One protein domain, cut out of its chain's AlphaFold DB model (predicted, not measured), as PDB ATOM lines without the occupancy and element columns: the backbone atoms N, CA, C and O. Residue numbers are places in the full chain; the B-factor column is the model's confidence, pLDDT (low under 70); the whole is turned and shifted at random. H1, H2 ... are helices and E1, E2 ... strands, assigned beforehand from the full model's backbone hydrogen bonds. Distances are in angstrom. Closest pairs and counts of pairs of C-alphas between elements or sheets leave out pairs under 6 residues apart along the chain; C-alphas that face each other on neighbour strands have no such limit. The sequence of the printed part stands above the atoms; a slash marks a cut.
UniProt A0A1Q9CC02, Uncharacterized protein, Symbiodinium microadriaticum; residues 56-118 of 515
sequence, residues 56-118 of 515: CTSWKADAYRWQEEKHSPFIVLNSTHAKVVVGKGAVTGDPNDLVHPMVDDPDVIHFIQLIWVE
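What this domain is: This is residues 56 to 118 of the 515 residues of an uncharacterized protein of Symbiodinium microadriaticum (UniProt A0A1Q9CC02). A lone two-stranded hairpin, E1 and E2, has the long helix H1 leading into its open end, and helix and hairpin together make the longest axis. The short helix H2 lies over one face of the hairpin; after it a long stretch with no named element, residues 93 to 118, loops out and turns back toward the hairpin. Residues 56 to 65 of H1 and residues 104 to 109 stick out. The printed part has 63 residues, under half of them in named elements, in the order H1, E1, E2, H2; the sheet, E1 - E2, is antiparallel and the class is mixed, helices and strands. The whole is loose, with a radius of gyration of the C-alphas of 13.6 A and spans of 45 by 29 by 25 A.

How they stand to each other: Start at the hairpin of E1, residues 73 to 77, and E2, residues 82 to 86: they are antiparallel, at 152 degrees. Look for N 74 and O 85 within hydrogen-bond range at 2.8 A, and N 83 and O 76 at 2.9 A. In H2, residues 89 to 92, the C-alpha of Val 91 is 6.5 A from that of Val 76, the closest between H2 and E1. H1, residues 56 to 71, is close to H2 but not clearly touching; their closest C-alphas, of Lys 70 and Gly 89, are 7.9 A apart. In H1, 10 of 12 O i to N i+4 pairs are within hydrogen-bond range; H2 is too short for such a pair.

Where its parts are: Find C-alpha 56 at (226.163, 192.930, 279.280); from there H1 runs 22.9 A to C-alpha 71. E1 covers 12.9 A and E2 13.3 A. H2 ends at C-alpha 92, at (228.854, 207.513, 253.528).

The domain as a whole: The C-alphas of Cys 56 and Thr 80 are the two farthest apart, at 45.7 A. The printed part has no cut, and its three links between named elements are tight. The mean pLDDT of the printed part is 72.4; residues 56 to 67 and 102 to 109 are among those under 70.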
ATOM      1  N   CYS A  56     227.433 192.272 279.586       45.75
ATOM      2  CA  CYS A  56     226.163 192.930 279.280       45.75
ATOM      3  C   CYS A  56     226.321 194.442 279.039       45.75
ATOM      4  O   CYS A  56     225.360 195.098 278.624       45.75
ATOM      5  N   THR A  57     227.484 195.014 279.363       45.53
ATOM      6  CA  THR A  57     227.770 196.442 279.220       45.53
ATOM      7  C   THR A  57     228.180 196.821 277.805       45.53
ATOM      8  O   THR A  57     227.669 197.827 277.309       45.53
ATOM      9  N   SER A  58     229.004 196.017 277.128       47.88
ATOM     10  CA  SER A  58     229.368 196.262 275.724       47.88
ATOM     11  C   SER A  58     228.188 196.013 274.785       47.88
ATOM     12  O   SER A  58     227.838 196.889 274.001       47.88
ATOM     13  N   TRP A  59     227.453 194.910 274.964       41.16
ATOM     14  CA  TRP A  59     226.333 194.583 274.071       41.16
ATOM     15  C   TRP A  59     225.178 195.597 274.124       41.16
ATOM     16  O   TRP A  59     224.562 195.897 273.103       41.16
ATOM     17  N   LYS A  60     224.889 196.176 275.300       48.00
ATOM     18  CA  LYS A  60     223.861 197.225 275.427       48.00
ATOM     19  C   LYS A  60     224.330 198.583 274.918       48.00
ATOM     20  O   LYS A  60     223.505 199.309 274.372       48.00
ATOM     21  N   ALA A  61     225.604 198.931 275.110       52.91
ATOM     22  CA  ALA A  61     226.168 200.170 274.576       52.91
ATOM     23  C   ALA A  61     226.204 200.134 273.045       52.91
ATOM     24  O   ALA A  61     225.815 201.109 272.404       52.91
ATOM     25  N   ASP A  62     226.562 198.986 272.473       54.84
ATOM     26  CA  ASP A  62     226.507 198.771 271.037       54.84
ATOM     27  C   ASP A  62     225.047 198.773 270.566       54.84
ATOM     28  O   ASP A  62     224.674 199.641 269.793       54.84
ATOM     29  N   ALA A  63     224.140 197.958 271.108       54.94
ATOM     30  CA  ALA A  63     222.738 197.970 270.660       54.94
ATOM     31  C   ALA A  63     222.069 199.367 270.693       54.94
ATOM     32  O   ALA A  63     221.295 199.693 269.790       54.94
ATOM     33  N   TYR A  64     222.394 200.211 271.684       56.59
ATOM     34  CA  TYR A  64     221.936 201.607 271.731       56.59
ATOM     35  C   TYR A  64     222.590 202.480 270.658       56.59
ATOM     36  O   TYR A  64     221.887 203.170 269.920       56.59
ATOM     37  N   ARG A  65     223.916 202.412 270.515       58.41
ATOM     38  CA  ARG A  65     224.654 203.149 269.481       58.41
ATOM     39  C   ARG A  65     224.185 202.780 268.070       58.41
ATOM     40  O   ARG A  65     224.039 203.648 267.218       58.41
ATOM     41  N   TRP A  66     223.875 201.506 267.845       60.72
ATOM     42  CA  TRP A  66     223.350 200.991 266.580       60.72
ATOM     43  C   TRP A  66     221.934 201.510 266.274       60.72
ATOM     44  O   TRP A  66     221.584 201.699 265.109       60.72
ATOM     45  N   GLN A  67     221.102 201.769 267.290       64.00
ATOM     46  CA  GLN A  67     219.814 202.439 267.084       64.00
ATOM     47  C   GLN A  67     219.984 203.939 266.835       64.00
ATOM     48  O   GLN A  67     219.345 204.484 265.940       64.00
ATOM     49  N   GLU A  68     220.879 204.607 267.552       73.94
ATOM     50  CA  GLU A  68     221.106 206.039 267.351       73.94
ATOM     51  C   GLU A  68     221.677 206.336 265.957       73.94
ATOM     52  O   GLU A  68     221.198 207.245 265.277       73.94
ATOM     53  N   GLU A  69     222.630 205.539 265.464       79.75
ATOM     54  CA  GLU A  69     223.284 205.797 264.173       79.75
ATOM     55  C   GLU A  69     222.353 205.607 262.961       79.75
ATOM     56  O   GLU A  69     222.503 206.327 261.972       79.75
ATOM     57  N   LYS A  70     221.355 204.712 263.033       80.00
ATOM     58  CA  LYS A  70     220.363 204.505 261.953       80.00
ATOM     59  C   LYS A  70     219.198 205.502 261.985       80.00
ATOM     60  O   LYS A  70     218.482 205.641 260.998       80.00
ATOM     61  N   HIS A  71     218.974 206.171 263.115       85.88
ATOM     62  CA  HIS A  71     217.902 207.160 263.308       85.88
ATOM     63  C   HIS A  71     218.389 208.603 263.301       85.88
ATOM     64  O   HIS A  71     217.578 209.526 263.295       85.88
ATOM     65  N   SER A  72     219.702 208.803 263.288       87.81
ATOM     66  CA  SER A  72     220.293 210.130 263.266       87.81
ATOM     67  C   SER A  72     220.053 210.805 261.914       87.81
ATOM     68  O   SER A  72     220.391 210.223 260.876       87.81
ATOM     69  N   PRO A  73     219.488 212.025 261.895       85.44
ATOM     70  CA  PRO A  73     219.456 212.837 260.695       85.44
ATOM     71  C   PRO A  73     220.846 213.425 260.429       85.44
ATOM     72  O   PRO A  73     221.528 213.909 261.333       85.44
ATOM     73  N   PHE A  74     221.244 213.434 259.166       87.19
ATOM     74  CA  PHE A  74     222.472 214.039 258.680       87.19
ATOM     75  C   PHE A  74     222.148 215.028 257.569       87.19
ATOM     76  O   PHE A  74     221.293 214.775 256.721       87.19
ATOM     77  N   ILE A  75     222.867 216.147 257.546       84.06
ATOM     78  CA  ILE A  75     222.822 217.096 256.436       84.06
ATOM     79  C   ILE A  75     224.069 216.867 255.590       84.06
ATOM     80  O   ILE A  75     225.186 217.151 256.020       84.06
ATOM     81  N   VAL A  76     223.874 216.358 254.378       84.69
ATOM     82  CA  VAL A  76     224.926 216.242 253.372       84.69
ATOM     83  C   VAL A  76     224.948 217.538 252.579       84.69
ATOM     84  O   VAL A  76     224.010 217.853 251.845       84.69
ATOM     85  N   LEU A  77     226.020 218.302 252.753       78.25
ATOM     86  CA  LEU A  77     226.274 219.513 251.988       78.25
ATOM     87  C   LEU A  77     227.107 219.153 250.760       78.25
ATOM     88  O   LEU A  77     228.180 218.564 250.885       78.25
ATOM     89  N   ASN A  78     226.635 219.536 249.579       80.31
ATOM     90  CA  ASN A  78     227.503 219.703 248.422       80.31
ATOM     91  C   ASN A  78     227.701 221.208 248.168       80.31
ATOM     92  O   ASN A  78     227.137 222.046 248.870       80.31
ATOM     93  N   SER A  79     228.509 221.571 247.171       71.69
ATOM     94  CA  SER A  79     228.833 222.975 246.875       71.69
ATOM     95  C   SER A  79     227.617 223.867 246.585       71.69
ATOM     96  O   SER A  79     227.748 225.087 246.596       71.69
ATOM     97  N   THR A  80     226.445 223.289 246.304       73.25
ATOM     98  CA  THR A  80     225.265 224.006 245.796       73.25
ATOM     99  C   THR A  80     223.936 223.598 246.447       73.25
ATOM    100  O   THR A  80     222.934 224.276 246.246       73.25
ATOM    101  N   HIS A  81     223.898 222.515 247.223       64.88
ATOM    102  CA  HIS A  81     222.688 221.909 247.771       64.88
ATOM    103  C   HIS A  81     222.959 221.309 249.152       64.88
ATOM    104  O   HIS A  81     224.037 220.781 249.427       64.88
ATOM    105  N   ALA A  82     221.928 221.327 249.990       74.56
ATOM    106  CA  ALA A  82     221.862 220.545 251.213       74.56
ATOM    107  C   ALA A  82     220.826 219.433 251.021       74.56
ATOM    108  O   ALA A  82     219.699 219.702 250.604       74.56
ATOM    109  N   LYS A  83     221.202 218.192 251.324       81.81
ATOM    110  CA  LYS A  83     220.294 217.041 251.370       81.81
ATOM    111  C   LYS A  83     220.214 216.557 252.809       81.81
ATOM    112  O   LYS A  83     221.250 216.354 253.433       81.81
ATOM    113  N   VAL A  84     219.007 216.337 253.320       83.88
ATOM    114  CA  VAL A  84     218.840 215.616 254.585       83.88
ATOM    115  C   VAL A  84     218.719 214.134 254.286       83.88
ATOM    116  O   VAL A  84     217.956 213.733 253.408       83.88
ATOM    117  N   VAL A  85     219.484 213.327 255.003       86.69
ATOM    118  CA  VAL A  85     219.403 211.869 254.972       86.69
ATOM    119  C   VAL A  85     219.302 211.352 256.400       86.69
ATOM    120  O   VAL A  85     219.702 212.045 257.330       86.69
ATOM    121  N   VAL A  86     218.756 210.156 256.596       88.12
ATOM    122  CA  VAL A  86     218.636 209.548 257.926       88.12
ATOM    123  C   VAL A  86     219.363 208.214 257.917       88.12
ATOM    124  O   VAL A  86     219.158 207.385 257.028       88.12
ATOM    125  N   GLY A  87     220.237 208.032 258.899       90.12
ATOM    126  CA  GLY A  87     221.165 206.913 258.949       90.12
ATOM    127  C   GLY A  87     222.515 207.240 258.313       90.12
ATOM    128  O   GLY A  87     222.600 207.828 257.232       90.12
ATOM    129  N   LYS A  88     223.588 206.839 258.993       89.19
ATOM    130  CA  LYS A  88     224.978 207.080 258.583       89.19
ATOM    131  C   LYS A  88     225.298 206.527 257.188       89.19
ATOM    132  O   LYS A  88     225.975 207.201 256.414       89.19
ATOM    133  N   GLY A  89     224.750 205.365 256.833       90.50
ATOM    134  CA  GLY A  89     224.977 204.734 255.527       90.50
ATOM    135  C   GLY A  89     224.472 205.573 254.357       90.50
ATOM    136  O   GLY A  89     225.054 205.554 253.275       90.50
ATOM    137  N   ALA A  90     223.448 206.403 254.581       85.06
ATOM    138  CA  ALA A  90     222.935 207.305 253.556       85.06
ATOM    139  C   ALA A  90     223.856 208.515 253.300       85.06
ATOM    140  O   ALA A  90     223.700 209.198 252.286       85.06
ATOM    141  N   VAL A  91     224.801 208.786 254.209       89.81
ATOM    142  CA  VAL A  91     225.847 209.809 254.054       89.81
ATOM    143  C   VAL A  91     227.087 209.219 253.401       89.81
ATOM    144  O   VAL A  91     227.640 209.819 252.481       89.81
ATOM    145  N   THR A  92     227.553 208.078 253.904       91.00
ATOM    146  CA  THR A  92     228.854 207.513 253.528       91.00
ATOM    147  C   THR A  92     228.793 206.691 252.246       91.00
ATOM    148  O   THR A  92     229.802 206.581 251.554       91.00
ATOM    149  N   GLY A  93     227.628 206.123 251.918       86.75
ATOM    150  CA  GLY A  93     227.486 205.152 250.835       86.75
ATOM    151  C   GLY A  93     228.194 203.821 251.114       86.75
ATOM    152  O   GLY A  93     228.240 202.972 250.225       86.75
ATOM    153  N   ASP A  94     228.747 203.632 252.318       89.62
ATOM    154  CA  ASP A  94     229.324 202.358 252.741       89.62
ATOM    155  C   ASP A  94     228.174 201.375 253.006       89.62
ATOM    156  O   ASP A  94     227.332 201.654 253.862       89.62
ATOM    157  N   PRO A  95     228.112 200.227 252.308       85.25
ATOM    158  CA  PRO A  95     227.062 199.237 252.530       85.25
ATOM    159  C   PRO A  95     227.075 198.631 253.945       85.25
ATOM    160  O   PRO A  95     226.100 197.989 254.327       85.25
ATOM    161  N   ASN A  96     228.155 198.809 254.715       89.44
ATOM    162  CA  ASN A  96     228.247 198.369 256.110       89.44
ATOM    163  C   ASN A  96     227.738 199.416 257.111       89.44
ATOM    164  O   ASN A  96     227.494 199.079 258.270       89.44
ATOM    165  N   ASP A  97     227.598 200.678 256.699       90.19
ATOM    166  CA  ASP A  97     227.029 201.711 257.554       90.19
ATOM    167  C   ASP A  97     225.497 201.623 257.537       90.19
ATOM    168  O   ASP A  97     224.853 201.366 256.520       90.19
ATOM    169  N   LEU A  98     224.880 201.873 258.691       84.75
ATOM    170  CA  LEU A  98     223.438 201.734 258.841       84.75
ATOM    171  C   LEU A  98     222.698 202.857 258.114       84.75
ATOM    172  O   LEU A  98     222.804 204.031 258.474       84.75
ATOM    173  N   VAL A  99     221.896 202.494 257.123       84.00
ATOM    174  CA  VAL A  99     220.825 203.347 256.601       84.00
ATOM    175  C   VAL A  99     219.613 203.184 257.516       84.00
ATOM    176  O   VAL A  99     219.410 202.107 258.083       84.00
ATOM    177  N   HIS A 100     218.810 204.237 257.693       83.44
ATOM    178  CA  HIS A 100     217.516 204.077 258.346       83.44
ATOM    179  C   HIS A 100     216.731 202.979 257.620       83.44
ATOM    180  O   HIS A 100     216.489 203.124 256.418       83.44
ATOM    181  N   PRO A 101     216.378 201.869 258.288       73.50
ATOM    182  CA  PRO A 101     215.702 200.781 257.618       73.50
ATOM    183  C   PRO A 101     214.295 201.256 257.271       73.50
ATOM    184  O   PRO A 101     213.445 201.396 258.145       73.50
ATOM    185  N   MET A 102     214.070 201.507 255.987       68.56
ATOM    186  CA  MET A 102     212.736 201.427 255.414       68.56
ATOM    187  C   MET A 102     212.455 199.930 255.389       68.56
ATOM    188  O   MET A 102     213.013 199.209 254.569       68.56
ATOM    189  N   VAL A 103     211.807 199.435 256.437       61.44
ATOM    190  CA  VAL A 103     211.597 198.001 256.605       61.44
ATOM    191  C   VAL A 103     210.608 197.536 255.532       61.44
ATOM    192  O   VAL A 103     209.513 198.079 255.453       61.44
ATOM    193  N   ASP A 104     211.004 196.540 254.736       55.31
ATOM    194  CA  ASP A 104     210.161 195.867 253.730       55.31
ATOM    195  C   ASP A 104     209.293 194.739 254.353       55.31
ATOM    196  O   ASP A 104     208.904 193.805 253.661       55.31
ATOM    197  N   ASP A 105     209.086 194.763 255.676       57.34
ATOM    198  CA  ASP A 105     208.267 193.804 256.439       57.34
ATOM    199  C   ASP A 105     206.935 194.491 256.802       57.34
ATOM    200  O   ASP A 105     206.960 195.544 257.460       57.34
ATOM    201  N   PRO A 106     205.776 193.914 256.428       49.72
ATOM    202  CA  PRO A 106     204.492 194.611 256.484       49.72
ATOM    203  C   PRO A 106     203.999 194.747 257.920       49.72
ATOM    204  O   PRO A 106     203.160 195.599 258.224       49.72
ATOM    205  N   ASP A 107     204.512 193.895 258.806       63.41
ATOM    206  CA  ASP A 107     204.114 193.804 260.199       63.41
ATOM    207  C   ASP A 107     204.975 194.719 261.087       63.41
ATOM    208  O   ASP A 107     204.670 194.918 262.270       63.41
ATOM    209  N   VAL A 108     206.023 195.342 260.527       63.75
ATOM    210  CA  VAL A 108     206.923 196.260 261.233       63.75
ATOM    211  C   VAL A 108     206.879 197.641 260.583       63.75
ATOM    212  O   VAL A 108     207.749 198.044 259.815       63.75
ATOM    213  N   ILE A 109     205.868 198.424 260.967       57.62
ATOM    214  CA  ILE A 109     205.747 199.827 260.563       57.62
ATOM    215  C   ILE A 109     206.920 200.629 261.147       57.62
ATOM    216  O   ILE A 109     206.947 200.954 262.337       57.62
ATOM    217  N   HIS A 110     207.882 200.978 260.295       71.00
ATOM    218  CA  HIS A 110     209.033 201.793 260.658       71.00
ATOM    219  C   HIS A 110     209.273 202.857 259.587       71.00
ATOM    220  O   HIS A 110     209.809 202.574 258.522       71.00
ATOM    221  N   PHE A 111     208.858 204.093 259.867       72.12
ATOM    222  CA  PHE A 111     209.037 205.212 258.947       72.12
ATOM    223  C   PHE A 111     209.432 206.493 259.676       72.12
ATOM    224  O   PHE A 111     209.185 206.676 260.871       72.12
ATOM    225  N   ILE A 112     210.008 207.417 258.916       75.62
ATOM    226  CA  ILE A 112     210.276 208.779 259.364       75.62
ATOM    227  C   ILE A 112     209.017 209.602 259.121       75.62
ATOM    228  O   ILE A 112     208.627 209.838 257.982       75.62
ATOM    229  N   GLN A 113     208.367 210.036 260.196       61.12
ATOM    230  CA  GLN A 113     207.139 210.824 260.091       61.12
ATOM    231  C   GLN A 113     207.407 212.280 259.691       61.12
ATOM    232  O   GLN A 113     206.608 212.889 258.985       61.12
ATOM    233  N   LEU A 114     208.510 212.854 260.176       63.19
ATOM    234  CA  LEU A 114     208.825 214.266 260.005       63.19
ATOM    235  C   LEU A 114     210.337 214.477 260.017       63.19
ATOM    236  O   LEU A 114     211.040 213.962 260.884       63.19
ATOM    237  N   ILE A 115     210.813 215.288 259.078       73.12
ATOM    238  CA  ILE A 115     212.162 215.847 259.069       73.12
ATOM    239  C   ILE A 115     211.998 217.360 259.000       73.12
ATOM    240  O   ILE A 115     211.329 217.867 258.102       73.12
ATOM    241  N   TRP A 116     212.618 218.086 259.924       63.47
ATOM    242  CA  TRP A 116     212.730 219.538 259.840       63.47
ATOM    243  C   TRP A 116     214.202 219.943 259.822       63.47
ATOM    244  O   TRP A 116     215.051 219.294 260.433       63.47
ATOM    245  N   VAL A 117     214.503 221.032 259.119       71.62
ATOM    246  CA  VAL A 117     215.831 221.649 259.101       71.62
ATOM    247  C   VAL A 117     215.687 223.049 259.656       71.62
ATOM    248  O   VAL A 117     214.946 223.861 259.107       71.62
ATOM    249  N   GLU A 118     216.399 223.332 260.737       64.69
ATOM    250  CA  GLU A 118     216.455 224.671 261.305       64.69
ATOM    251  C   GLU A 118     217.736 225.360 260.833       64.69
ATOM    252  O   GLU A 118     218.851 224.943 261.158       64.69
TER     253      GLU A 118